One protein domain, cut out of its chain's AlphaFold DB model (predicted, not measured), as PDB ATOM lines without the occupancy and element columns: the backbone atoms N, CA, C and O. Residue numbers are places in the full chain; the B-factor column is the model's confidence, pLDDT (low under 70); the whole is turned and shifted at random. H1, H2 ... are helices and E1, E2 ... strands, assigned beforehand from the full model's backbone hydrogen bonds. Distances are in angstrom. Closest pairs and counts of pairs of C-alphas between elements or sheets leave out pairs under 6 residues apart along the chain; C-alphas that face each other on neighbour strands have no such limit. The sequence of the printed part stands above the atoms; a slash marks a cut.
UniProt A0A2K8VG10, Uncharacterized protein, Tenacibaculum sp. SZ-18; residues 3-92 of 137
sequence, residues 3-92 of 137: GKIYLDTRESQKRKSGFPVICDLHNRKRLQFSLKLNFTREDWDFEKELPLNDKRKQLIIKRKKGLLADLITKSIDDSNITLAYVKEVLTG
ATOM      1  N   GLY A   3      29.039  25.811 -39.485       95.31
ATOM      2  CA  GLY A   3      28.443  26.819 -40.339       95.31
ATOM      3  C   GLY A   3      27.514  26.251 -41.391       95.31
ATOM      4  O   GLY A   3      27.697  25.131 -41.864       95.31
ATOM      5  N   LYS A   4      26.519  27.048 -41.774       96.31
ATOM      6  CA  LYS A   4      25.551  26.694 -42.813       96.31
ATOM      7  C   LYS A   4      25.230  27.875 -43.716       96.31
ATOM      8  O   LYS A   4      25.194  29.022 -43.274       96.31
ATOM      9  N   ILE A   5      24.955  27.567 -44.981       97.31
ATOM     10  CA  ILE A   5      24.474  28.522 -45.982       97.31
ATOM     11  C   ILE A   5      23.048  28.141 -46.358       97.31
ATOM     12  O   ILE A   5      22.832  27.024 -46.828       97.31
ATOM     13  N   TYR A   6      22.117  29.070 -46.168       97.06
ATOM     14  CA  TYR A   6      20.687  28.864 -46.406       97.06
ATOM     15  C   TYR A   6      19.986  30.178 -46.770       97.06
ATOM     16  O   TYR A   6      20.572  31.262 -46.659       97.06
ATOM     17  N   LEU A   7      18.736  30.087 -47.220       97.31
ATOM     18  CA  LEU A   7      17.890  31.246 -47.508       97.31
ATOM     19  C   LEU A   7      17.190  31.747 -46.231       97.31
ATOM     20  O   LEU A   7      16.441  31.000 -45.604       97.31
ATOM     21  N   ASP A   8      17.386  33.014 -45.845       96.56
ATOM     22  CA  ASP A   8      16.686  33.585 -44.684       96.56
ATOM     23  C   ASP A   8      15.273  34.033 -45.058       96.56
ATOM     24  O   ASP A   8      15.072  35.128 -45.579       96.56
ATOM     25  N   THR A   9      14.281  33.190 -44.784       95.62
ATOM     26  CA  THR A   9      12.882  33.430 -45.162       95.62
ATOM     27  C   THR A   9      12.085  34.268 -44.163       95.62
ATOM     28  O   THR A   9      10.872  34.418 -44.337       95.62
ATOM     29  N   ARG A  10      12.722  34.838 -43.129       94.50
ATOM     30  CA  ARG A  10      12.053  35.740 -42.177       94.50
ATOM     31  C   ARG A  10      11.566  36.991 -42.903       94.50
ATOM     32  O   ARG A  10      12.342  37.642 -43.596       94.50
ATOM     33  N   GLU A  11      10.308  37.377 -42.697       92.50
ATOM     34  CA  GLU A  11       9.731  38.560 -43.363       92.50
ATOM     35  C   GLU A  11      10.532  39.842 -43.089       92.50
ATOM     36  O   GLU A  11      10.705  40.664 -43.984       92.50
ATOM     37  N   SER A  12      11.126  39.975 -41.898       93.94
ATOM     38  CA  SER A  12      12.001  41.106 -41.552       93.94
ATOM     39  C   SER A  12      13.286  41.191 -42.386       93.94
ATOM     40  O   SER A  12      13.925  42.238 -42.414       93.94
ATOM     41  N   GLN A  13      13.679  40.106 -43.058       91.38
ATOM     42  CA  GLN A  13      14.865  40.034 -43.916       91.38
ATOM     43  C   GLN A  13      14.536  40.176 -45.406       91.38
ATOM     44  O   GLN A  13      15.450  40.217 -46.234       91.38
ATOM     45  N   LYS A  14      13.250  40.273 -45.769       94.31
ATOM     46  CA  LYS A  14      12.798  40.381 -47.157       94.31
ATOM     47  C   LYS A  14      13.327  41.659 -47.811       94.31
ATOM     48  O   LYS A  14      13.170  42.764 -47.293       94.31
ATOM     49  N   ARG A  15      13.942  41.519 -48.986       91.75
ATOM     50  CA  ARG A  15      14.447  42.624 -49.817       91.75
ATOM     51  C   ARG A  15      13.579  42.788 -51.063       91.75
ATOM     52  O   ARG A  15      12.788  41.911 -51.400       91.75
ATOM     53  N   LYS A  16      13.793  43.881 -51.807       90.31
ATOM     54  CA  LYS A  16      13.105  44.136 -53.092       90.31
ATOM     55  C   LYS A  16      13.234  42.970 -54.084       90.31
ATOM     56  O   LYS A  16      12.307  42.724 -54.840       90.31
ATOM     57  N   SER A  17      14.361  42.252 -54.067       90.38
ATOM     58  CA  SER A  17      14.641  41.106 -54.946       90.38
ATOM     59  C   SER A  17      14.487  39.735 -54.274       90.38
ATOM     60  O   SER A  17      15.042  38.753 -54.757       90.38
ATOM     61  N   GLY A  18      13.756  39.656 -53.158       94.50
ATOM     62  CA  GLY A  18      13.510  38.412 -52.425       94.50
ATOM     63  C   GLY A  18      14.280  38.310 -51.111       94.50
ATOM     64  O   GLY A  18      14.748  39.302 -50.550       94.50
ATOM     65  N   PHE A  19      14.383  37.094 -50.596       97.12
ATOM     66  CA  PHE A  19      15.044  36.751 -49.345       97.12
ATOM     67  C   PHE A  19      16.552  36.568 -49.549       97.12
ATOM     68  O   PHE A  19      16.965  36.031 -50.577       97.12
ATOM     69  N   PRO A  20      17.404  37.025 -48.619       96.81
ATOM     70  CA  PRO A  20      18.844  36.917 -48.764       96.81
ATOM     71  C   PRO A  20      19.340  35.507 -48.443       96.81
ATOM     72  O   PRO A  20      18.933  34.892 -47.459       96.81
ATOM     73  N   VAL A  21      20.312  35.034 -49.219       96.81
ATOM     74  CA  VAL A  21      21.141  33.892 -48.833       96.81
ATOM     75  C   VAL A  21      22.150  34.362 -47.801       96.81
ATOM     76  O   VAL A  21      22.889  35.337 -48.006       96.81
ATOM     77  N   ILE A  22      22.185  33.651 -46.688       96.88
ATOM     78  CA  ILE A  22      22.996  33.972 -45.527       96.88
ATOM     79  C   ILE A  22      23.940  32.827 -45.205       96.88
ATOM     80  O   ILE A  22      23.637  31.659 -45.430       96.88
ATOM     81  N   CYS A  23      25.096  33.191 -44.669       97.44
ATOM     82  CA  CYS A  23      25.992  32.279 -43.990       97.44
ATOM     83  C   CYS A  23      25.832  32.512 -42.489       97.44
ATOM     84  O   CYS A  23      25.975  33.644 -42.019       97.44
ATOM     85  N   ASP A  24      25.525  31.452 -41.758       96.94
ATOM     86  CA  ASP A  24      25.459  31.439 -40.301       96.94
ATOM     87  C   ASP A  24      26.620  30.599 -39.793       96.94
ATOM     88  O   ASP A  24      26.698  29.412 -40.104       96.94
ATOM     89  N   LEU A  25      27.547  31.233 -39.082       96.44
ATOM     90  CA  LEU A  25      28.720  30.594 -38.505       96.44
ATOM     91  C   LEU A  25      28.589  30.546 -36.990       96.44
ATOM     92  O   LEU A  25      28.232  31.540 -36.344       96.44
ATOM     93  N   HIS A  26      28.962  29.407 -36.425       93.50
ATOM     94  CA  HIS A  26      28.939  29.169 -34.999       93.50
ATOM     95  C   HIS A  26      30.268  28.602 -34.497       93.50
ATOM     96  O   HIS A  26      30.887  27.708 -35.074       93.50
ATOM     97  N   ASN A  27      30.730  29.169 -33.395       86.69
ATOM     98  CA  ASN A  27      31.766  28.612 -32.538       86.69
ATOM     99  C   ASN A  27      31.373  29.029 -31.105       86.69
ATOM    100  O   ASN A  27      30.210  28.922 -30.749       86.69
ATOM    101  N   ARG A  28      32.256  29.652 -30.314       87.94
ATOM    102  CA  ARG A  28      31.864  30.325 -29.051       87.94
ATOM    103  C   ARG A  28      30.982  31.564 -29.246       87.94
ATOM    104  O   ARG A  28      30.314  32.015 -28.325       87.94
ATOM    105  N   LYS A  29      31.040  32.160 -30.436       91.19
ATOM    106  CA  LYS A  29      30.240  33.315 -30.854       91.19
ATOM    107  C   LYS A  29      29.490  32.945 -32.126       91.19
ATOM    108  O   LYS A  29      29.931  32.072 -32.875       91.19
ATOM    109  N   ARG A  30      28.375  33.625 -32.373       94.50
ATOM    110  CA  ARG A  30      27.621  33.513 -33.621       94.50
ATOM    111  C   ARG A  30      27.950  34.693 -34.527       94.50
ATOM    112  O   ARG A  30      27.976  35.831 -34.060       94.50
ATOM    113  N   LEU A  31      28.182  34.423 -35.806       95.69
ATOM    114  CA  LEU A  31      28.347  35.448 -36.829       95.69
ATOM    115  C   LEU A  31      27.473  35.100 -38.031       95.69
ATOM    116  O   LEU A  31      27.667  34.070 -38.666       95.69
ATOM    117  N   GLN A  32      26.550  35.997 -38.360       95.81
ATOM    118  CA  GLN A  32      25.652  35.856 -39.498       95.81
ATOM    119  C   GLN A  32      25.925  36.977 -40.501       95.81
ATOM    120  O   GLN A  32      26.085  38.139 -40.120       95.81
ATOM    121  N   PHE A  33      26.002  36.649 -41.788       95.50
ATOM    122  CA  PHE A  33      26.191  37.647 -42.842       95.50
ATOM    123  C   PHE A  33      25.575  37.205 -44.171       95.50
ATOM    124  O   PHE A  33      25.452  36.019 -44.463       95.50
ATOM    125  N   SER A  34      25.190  38.181 -44.995       94.56
ATOM    126  CA  SER A  34      24.627  37.932 -46.324       94.56
ATOM    127  C   SER A  34      25.718  37.651 -47.355       94.56
ATOM    128  O   SER A  34      26.748  38.326 -47.388       94.56
ATOM    129  N   LEU A  35      25.443  36.710 -48.259       94.25
ATOM    130  CA  LEU A  35      26.284  36.393 -49.416       94.25
ATOM    131  C   LEU A  35      25.974  37.261 -50.648       94.25
ATOM    132  O   LEU A  35      26.451  36.955 -51.738       94.25
ATOM    133  N   LYS A  36      25.183  38.337 -50.482       91.50
ATOM    134  CA  LYS A  36      24.749  39.268 -51.546       91.50
ATOM    135  C   LYS A  36      23.975  38.596 -52.697       91.50
ATOM    136  O   LYS A  36      23.911  39.133 -53.797       91.50
ATOM    137  N   LEU A  37      23.371  37.439 -52.435       93.25
ATOM    138  CA  LEU A  37      22.456  36.741 -53.339       93.25
ATOM    139  C   LEU A  37      21.065  36.751 -52.713       93.25
ATOM    140  O   LEU A  37      20.959  36.494 -51.516       93.25
ATOM    141  N   ASN A  38      20.028  37.018 -53.508       95.50
ATOM    142  CA  ASN A  38      18.643  36.998 -53.045       95.50
ATOM    143  C   ASN A  38      17.791  36.113 -53.963       95.50
ATOM    144  O   ASN A  38      18.015  36.109 -55.175       95.50
ATOM    145  N   PHE A  39      16.826  35.401 -53.381       96.25
ATOM    146  CA  PHE A  39      15.880  34.525 -54.080       96.25
ATOM    147  C   PHE A  39      14.491  34.631 -53.465       96.25
ATOM    148  O   PHE A  39      14.344  34.939 -52.282       96.25
ATOM    149  N   THR A  40      13.455  34.372 -54.252       95.50
ATOM    150  CA  THR A  40      12.109  34.193 -53.704       95.50
ATOM    151  C   THR A  40      11.958  32.777 -53.138       95.50
ATOM    152  O   THR A  40      12.827  31.929 -53.346       95.50
ATOM    153  N   ARG A  41      10.882  32.512 -52.385       94.12
ATOM    154  CA  ARG A  41      10.655  31.168 -51.815       94.12
ATOM    155  C   ARG A  41      10.381  30.139 -52.909       94.12
ATOM    156  O   ARG A  41      10.729  28.980 -52.754       94.12
ATOM    157  N   GLU A  42       9.781  30.582 -54.005       94.19
ATOM    158  CA  GLU A  42       9.355  29.750 -55.128       94.19
ATOM    159  C   GLU A  42      10.522  29.350 -56.040       94.19
ATOM    160  O   GLU A  42      10.395  28.390 -56.789       94.19
ATOM    161  N   ASP A  43      11.656  30.062 -55.982       94.12
ATOM    162  CA  ASP A  43      12.869  29.761 -56.761       94.12
ATOM    163  C   ASP A  43      13.958  29.092 -55.902       94.12
ATOM    164  O   ASP A  43      15.136  29.095 -56.264       94.12
ATOM    165  N   TRP A  44      13.588  28.518 -54.751       96.25
ATOM    166  CA  TRP A  44      14.509  27.866 -53.822       96.25
ATOM    167  C   TRP A  44      14.056  26.451 -53.455       96.25
ATOM    168  O   TRP A  44      12.928  26.221 -53.035       96.25
ATOM    169  N   ASP A  45      14.976  25.504 -53.580       95.75
ATOM    170  CA  ASP A  45      14.859  24.141 -53.079       95.75
ATOM    171  C   ASP A  45      15.385  24.116 -51.638       95.75
ATOM    172  O   ASP A  45      16.591  24.234 -51.413       95.75
ATOM    173  N   PHE A  46      14.483  23.993 -50.662       94.50
ATOM    174  CA  PHE A  46      14.820  23.976 -49.233       94.50
ATOM    175  C   PHE A  46      15.465  22.667 -48.774       94.50
ATOM    176  O   PHE A  46      16.212  22.682 -47.801       94.50
ATOM    177  N   GLU A  47      15.231  21.550 -49.465       93.50
ATOM    178  CA  GLU A  47      15.876  20.280 -49.116       93.50
ATOM    179  C   GLU A  47      17.346  20.300 -49.534       93.50
ATOM    180  O   GLU A  47      18.234  19.894 -48.784       93.50
ATOM    181  N   LYS A  48      17.621  20.819 -50.736       93.56
ATOM    182  CA  LYS A  48      18.992  20.925 -51.260       93.56
ATOM    183  C   LYS A  48      19.692  22.220 -50.850       93.56
ATOM    184  O   LYS A  48      20.916  22.337 -50.996       93.56
ATOM    185  N   GLU A  49      18.940  23.199 -50.357       95.31
ATOM    186  CA  GLU A  49      19.383  24.565 -50.072       95.31
ATOM    187  C   GLU A  49      20.055  25.204 -51.306       95.31
ATOM    188  O   GLU A  49      21.206  25.662 -51.255       95.31
ATOM    189  N   LEU A  50      19.377  25.138 -52.454       95.25
ATOM    190  CA  LEU A  50      19.865  25.599 -53.757       95.25
ATOM    191  C   LEU A  50      18.740  26.262 -54.562       95.25
ATOM    192  O   LEU A  50      17.587  25.887 -54.406       95.25
ATOM    193  N   PRO A  51      19.047  27.189 -55.482       94.94
ATOM    194  CA  PRO A  51      18.029  27.752 -56.354       94.94
ATOM    195  C   PRO A  51      17.543  26.720 -57.372       94.94
ATOM    196  O   PRO A  51      18.337  25.906 -57.850       94.94
ATOM    197  N   LEU A  52      16.263  26.767 -57.734       93.81
ATOM    198  CA  LEU A  52      15.634  25.746 -58.580       93.81
ATOM    199  C   LEU A  52      16.071  25.854 -60.045       93.81
ATOM    200  O   LEU A  52      16.519  24.868 -60.628       93.81
ATOM    201  N   ASN A  53      16.000  27.055 -60.625       91.00
ATOM    202  CA  ASN A  53      16.090  27.210 -62.082       91.00
ATOM    203  C   ASN A  53      17.445  27.744 -62.582       91.00
ATOM    204  O   ASN A  53      17.857  27.479 -63.714       91.00
ATOM    205  N   ASP A  54      18.179  28.483 -61.750       91.69
ATOM    206  CA  ASP A  54      19.397  29.179 -62.176       91.69
ATOM    207  C   ASP A  54      20.667  28.337 -61.955       91.69
ATOM    208  O   ASP A  54      21.302  28.389 -60.897       91.69
ATOM    209  N   LYS A  55      21.088  27.588 -62.988       92.25
ATOM    210  CA  LYS A  55      22.302  26.741 -62.957       92.25
ATOM    211  C   LYS A  55      23.575  27.505 -62.572       92.25
ATOM    212  O   LYS A  55      24.438  26.953 -61.889       92.25
ATOM    213  N   ARG A  56      23.718  28.768 -62.998       93.62
ATOM    214  CA  ARG A  56      24.906  29.577 -62.675       93.62
ATOM    215  C   ARG A  56      24.925  29.898 -61.189       93.62
ATOM    216  O   ARG A  56      25.941  29.692 -60.525       93.62
ATOM    217  N   LYS A  57      23.794  30.343 -60.643       93.75
ATOM    218  CA  LYS A  57      23.674  30.620 -59.209       93.75
ATOM    219  C   LYS A  57      23.771  29.353 -58.359       93.75
ATOM    220  O   LYS A  57      24.407  29.402 -57.307       93.75
ATOM    221  N   GLN A  58      23.244  28.218 -58.825       94.69
ATOM    222  CA  GLN A  58      23.461  26.919 -58.179       94.69
ATOM    223  C   GLN A  58      24.955  26.616 -58.046       94.69
ATOM    224  O   GLN A  58      25.411  26.267 -56.958       94.69
ATOM    225  N   LEU A  59      25.730  26.780 -59.124       95.12
ATOM    226  CA  LEU A  59      27.173  26.539 -59.103       95.12
ATOM    227  C   LEU A  59      27.892  27.474 -58.122       95.12
ATOM    228  O   LEU A  59      28.742  27.021 -57.357       95.12
ATOM    229  N   ILE A  60      27.524  28.759 -58.099       94.12
ATOM    230  CA  ILE A  60      28.081  29.739 -57.155       94.12
ATOM    231  C   ILE A  60      27.814  29.311 -55.706       94.12
ATOM    232  O   ILE A  60      28.731  29.331 -54.885       94.12
ATOM    233  N   ILE A  61      26.585  28.899 -55.383       95.31
ATOM    234  CA  ILE A  61      26.224  28.480 -54.022       95.31
ATOM    235  C   ILE A  61      26.922  27.174 -53.651       95.31
ATOM    236  O   ILE A  61      27.494  27.095 -52.566       95.31
ATOM    237  N   LYS A  62      26.968  26.183 -54.551       95.75
ATOM    238  CA  LYS A  62      27.723  24.937 -54.341       95.75
ATOM    239  C   LYS A  62      29.197  25.218 -54.062       95.75
ATOM    240  O   LYS A  62      29.735  24.704 -53.088       95.75
ATOM    241  N   ARG A  63      29.829  26.091 -54.854       95.38
ATOM    242  CA  ARG A  63      31.222  26.507 -54.638       95.38
ATOM    243  C   ARG A  63      31.409  27.168 -53.272       95.38
ATOM    244  O   ARG A  63      32.362  26.839 -52.576       95.38
ATOM    245  N   LYS A  64      30.512  28.076 -52.870       95.19
ATOM    246  CA  LYS A  64      30.578  28.727 -51.550       95.19
ATOM    247  C   LYS A  64      30.365  27.737 -50.399       95.19
ATOM    248  O   LYS A  64      31.049  27.857 -49.392       95.19
ATOM    249  N   LYS A  65      29.465  26.759 -50.548       96.50
ATOM    250  CA  LYS A  65      29.265  25.679 -49.567       96.50
ATOM    251  C   LYS A  65      30.500  24.789 -49.436       96.50
ATOM    252  O   LYS A  65      30.907  24.520 -48.315       96.50
ATOM    253  N   GLY A  66      31.114  24.395 -50.554       96.38
ATOM    254  CA  GLY A  66      32.370  23.636 -50.544       96.38
ATOM    255  C   GLY A  66      33.493  24.411 -49.855       96.38
ATOM    256  O   GLY A  66      34.099  23.911 -48.919       96.38
ATOM    257  N   LEU A  67      33.675  25.684 -50.221       95.69
ATOM    258  CA  LEU A  67      34.670  26.550 -49.587       95.69
ATOM    259  C   LEU A  67      34.422  26.734 -48.083       95.69
ATOM    260  O   LEU A  67      35.367  26.754 -47.302       95.69
ATOM    261  N   LEU A  68      33.161  26.861 -47.662       96.75
ATOM    262  CA  LEU A  68      32.812  26.910 -46.245       96.75
ATOM    263  C   LEU A  68      33.188  25.607 -45.528       96.75
ATOM    264  O   LEU A  68      33.777  25.675 -44.455       96.75
ATOM    265  N   ALA A  69      32.864  24.449 -46.109       96.62
ATOM    266  CA  ALA A  69      33.215  23.152 -45.537       96.62
ATOM    267  C   ALA A  69      34.737  23.015 -45.379       96.62
ATOM    268  O   ALA A  69      35.203  22.713 -44.284       96.62
ATOM    269  N   ASP A  70      35.505  23.366 -46.413       95.88
ATOM    270  CA  ASP A  70      36.969  23.345 -46.375       95.88
ATOM    271  C   ASP A  70      37.532  24.254 -45.274       95.88
ATOM    272  O   ASP A  70      38.433  23.861 -44.533       95.88
ATOM    273  N   LEU A  71      37.008  25.479 -45.145       95.25
ATOM    274  CA  LEU A  71      37.431  26.422 -44.106       95.25
ATOM    275  C   LEU A  71      37.083  25.914 -42.704       95.25
ATOM    276  O   LEU A  71      37.895  26.041 -41.791       95.25
ATOM    277  N   ILE A  72      35.899  25.322 -42.532       95.31
ATOM    278  CA  ILE A  72      35.495  24.709 -41.266       95.31
ATOM    279  C   ILE A  72      36.449  23.568 -40.905       95.31
ATOM    280  O   ILE A  72      36.938  23.543 -39.776       95.31
ATOM    281  N   THR A  73      36.759  22.672 -41.843       95.44
ATOM    282  CA  THR A  73      37.703  21.570 -41.621       95.44
ATOM    283  C   THR A  73      39.082  22.098 -41.247       95.44
ATOM    284  O   THR A  73      39.626  21.702 -40.223       95.44
ATOM    285  N   LYS A  74      39.625  23.058 -42.004       94.19
ATOM    286  CA  LYS A  74      40.937  23.651 -41.701       94.19
ATOM    287  C   LYS A  74      40.970  24.369 -40.350       94.19
ATOM    288  O   LYS A  74      42.009  24.388 -39.704       94.19
ATOM    289  N   SER A  75      39.846  24.934 -39.900       94.12
ATOM    290  CA  SER A  75      39.762  25.614 -38.596       94.12
ATOM    291  C   SER A  75      39.931  24.684 -37.390       94.12
ATOM    292  O   SER A  75      40.023  25.171 -36.265       94.12
ATOM    293  N   ILE A  76      39.922  23.363 -37.604       92.38
ATOM    294  CA  ILE A  76      40.215  22.376 -36.560       92.38
ATOM    295  C   ILE A  76      41.698  22.447 -36.181       92.38
ATOM    296  O   ILE A  76      42.014  22.462 -34.993       92.38
ATOM    297  N   ASP A  77      42.575  22.561 -37.181       93.00
ATOM    298  CA  ASP A  77      44.029  22.510 -37.001       93.00
ATOM    299  C   ASP A  77      44.681  23.904 -37.002       93.00
ATOM    300  O   ASP A  77      45.738  24.097 -36.403       93.00
ATOM    301  N   ASP A  78      44.059  24.894 -37.654       91.19
ATOM    302  CA  ASP A  78      44.583  26.257 -37.771       91.19
ATOM    303  C   ASP A  78      43.739  27.272 -36.984       91.19
ATOM    304  O   ASP A  78      42.638  27.667 -37.385       91.19
ATOM    305  N   SER A  79      44.300  27.769 -35.876       86.75
ATOM    306  CA  SER A  79      43.672  28.791 -35.032       86.75
ATOM    307  C   SER A  79      43.524  30.160 -35.707       86.75
ATOM    308  O   SER A  79      42.779  31.005 -35.204       86.75
ATOM    309  N   ASN A  80      44.206  30.405 -36.831       90.06
ATOM    310  CA  ASN A  80      44.091  31.660 -37.579       90.06
ATOM    311  C   ASN A  80      42.782  31.748 -38.377       90.06
ATOM    312  O   ASN A  80      42.358  32.843 -38.762       90.06
ATOM    313  N   ILE A  81      42.095  30.621 -38.589       92.31
ATOM    314  CA  ILE A  81      40.809  30.584 -39.290       92.31
ATOM    315  C   ILE A  81      39.700  31.006 -38.324       92.31
ATOM    316  O   ILE A  81      39.005  30.209 -37.692       92.31
ATOM    317  N   THR A  82      39.540  32.321 -38.200       93.50
ATOM    318  CA  THR A  82      38.514  32.952 -37.363       93.50
ATOM    319  C   THR A  82      37.191  33.149 -38.114       93.50
ATOM    320  O   THR A  82      37.135  33.131 -39.342       93.50
ATOM    321  N   LEU A  83      36.102  33.421 -37.379       94.31
ATOM    322  CA  LEU A  83      34.798  33.757 -37.977       94.31
ATOM    323  C   LEU A  83      34.887  34.957 -38.941       94.31
ATOM    324  O   LEU A  83      34.214  34.980 -39.971       94.31
ATOM    325  N   ALA A  84      35.716  35.952 -38.605       92.50
ATOM    326  CA  ALA A  84      35.935  37.131 -39.437       92.50
ATOM    327  C   ALA A  84      36.650  36.768 -40.746       92.50
ATOM    328  O   ALA A  84      36.184  37.162 -41.814       92.50
ATOM    329  N   TYR A  85      37.693  35.939 -40.668       92.94
ATOM    330  CA  TYR A  85      38.413  35.448 -41.842       92.94
ATOM    331  C   TYR A  85      37.490  34.684 -42.804       92.94
ATOM    332  O   TYR A  85      37.445  34.975 -43.999       92.94
ATOM    333  N   VAL A  86      36.659  33.769 -42.286       93.88
ATOM    334  CA  VAL A  86      35.687  33.029 -43.114       93.88
ATOM    335  C   VAL A  86      34.715  33.979 -43.820       93.88
ATOM    336  O   VAL A  86      34.407  33.790 -45.000       93.88
ATOM    337  N   LYS A  87      34.250  35.030 -43.132       94.25
ATOM    338  CA  LYS A  87      33.391  36.058 -43.731       94.25
ATOM    339  C   LYS A  87      34.089  36.788 -44.876       94.25
ATOM    340  O   LYS A  87      33.472  36.962 -45.929       94.25
ATOM    341  N   GLU A  88      35.336  37.210 -44.700       92.19
ATOM    342  CA  GLU A  88      36.106  37.896 -45.746       92.19
ATOM    343  C   GLU A  88      36.266  37.017 -46.987       92.19
ATOM    344  O   GLU A  88      35.896  37.430 -48.090       92.19
ATOM    345  N   VAL A  89      36.685  35.765 -46.794       91.88
ATOM    346  CA  VAL A  89      36.871  34.792 -47.878       91.88
ATOM    347  C   VAL A  89      35.557  34.515 -48.618       91.88
ATOM    348  O   VAL A  89      35.495  34.595 -49.846       91.88
ATOM    349  N   LEU A  90      34.460  34.250 -47.900       92.69
ATOM    350  CA  LEU A  90      33.172  33.927 -48.527       92.69
ATOM    351  C   LEU A  90      32.485  35.122 -49.191       92.69
ATOM    352  O   LEU A  90      31.693  34.928 -50.122       92.69
ATOM    353  N   THR A  91      32.759  36.345 -48.744       90.06
ATOM    354  CA  THR A  91      32.220  37.563 -49.368       90.06
ATOM    355  C   THR A  91      33.084  38.080 -50.517       90.06
ATOM    356  O   THR A  91      32.656  39.009 -51.203       90.06
ATOM    357  N   GLY A  92      34.236  37.447 -50.780       80.62
ATOM    358  CA  GLY A  92      35.202  37.908 -51.781       80.62
ATOM    359  C   GLY A  92      35.875  39.217 -51.376       80.62
ATOM    360  O   GLY A  92      36.391  39.933 -52.222       80.62
TER     361      GLY A  92
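What this domain is: This is residues 3 to 92 of the 137 residues of an uncharacterized protein of Tenacibaculum sp. SZ-18 (UniProt A0A2K8VG10). A twisted sheet of three strands has two helices side by side over one face, a long one, H1, and a short one, H2, and its other face is bare of named helices. The three strands follow one another as a meander, E1, E2, E3, each the antiparallel neighbour of the one before, and the helices fold back on each other as a helical hairpin, making two layers, with both helices on one face of the sheet. The printed part has 90 residues with three named strands and then two named helices, in the order E1 E2 E3 H1 H2, and its class is mixed, helices and strands. It is compact, with a radius of gyration of the C-alphas of 13.4 A, and spans 40 by 28 by 23 A.

How they stand to each other: E1, residues 3 to 7, is an edge strand, antiparallel to E2, residues 19 to 26, at 167 degrees. In this hairpin N 4 and O 24 are 2.9 A apart and N 6 and O 22 are 3.1 A apart, within hydrogen-bond range. E2, the inner strand, forms a second hairpin with E3, residues 30 to 39, antiparallel at 156 degrees, with N 23 and O 33 at 2.9 A and N 21 and O 37 at 2.8 A. E3, the other edge strand, bends by 76 degrees at residue 36. H1, residues 55 to 74, is on the sheet at a height of 9.8 A, over E1 and E2, and runs along the strands, at 6 degrees to E2 on the local plane. Its closest C-alphas to E1 are those of Lys 65 and Ile 5, 6.6 A apart. H2, residues 83 to 91, is on the same face at a height of 8.9 A, over E2 and only just over E3, on which 3 of its C-alphas fall. It runs along the strands, at 24 degrees to E2 on the local plane. The closest C-alphas of H2 and E3 are those of Thr 91 and Leu 35, 6.1 A apart. H1 touches H2 with residues 64 to 71 alone, the closest C-alphas being those of Lys 64 and Leu 90, 6.6 A apart. The two helices have a shallow tilt of 24 degrees and run opposite ways. In H1 and H2 every O i to N i+4 pair is within hydrogen-bond range.

Where its parts are: E1 begins at C-alpha 3, (28.443, 26.819, -40.339). E2 is 21.4 A from first to last C-alpha and E3 is 23.6 A. H1 measures 28.4 A, from C-alpha 55 at (22.302, 26.741, -62.957) to C-alpha 74. H2 ends at C-alpha 91, (32.220, 37.563, -49.368).

The domain as a whole: The two C-alphas farthest apart, those of Lys 16 and Asp 77, are 41.0 A apart. The links E1 to E2 and E3 to H1 are long, with 11 and 15 residues. In the second, residues 44 to 45 pair antiparallel with residues 50 to 51. The printed part has no cut, its mean pLDDT is 94.0, and no printed residue is under 70.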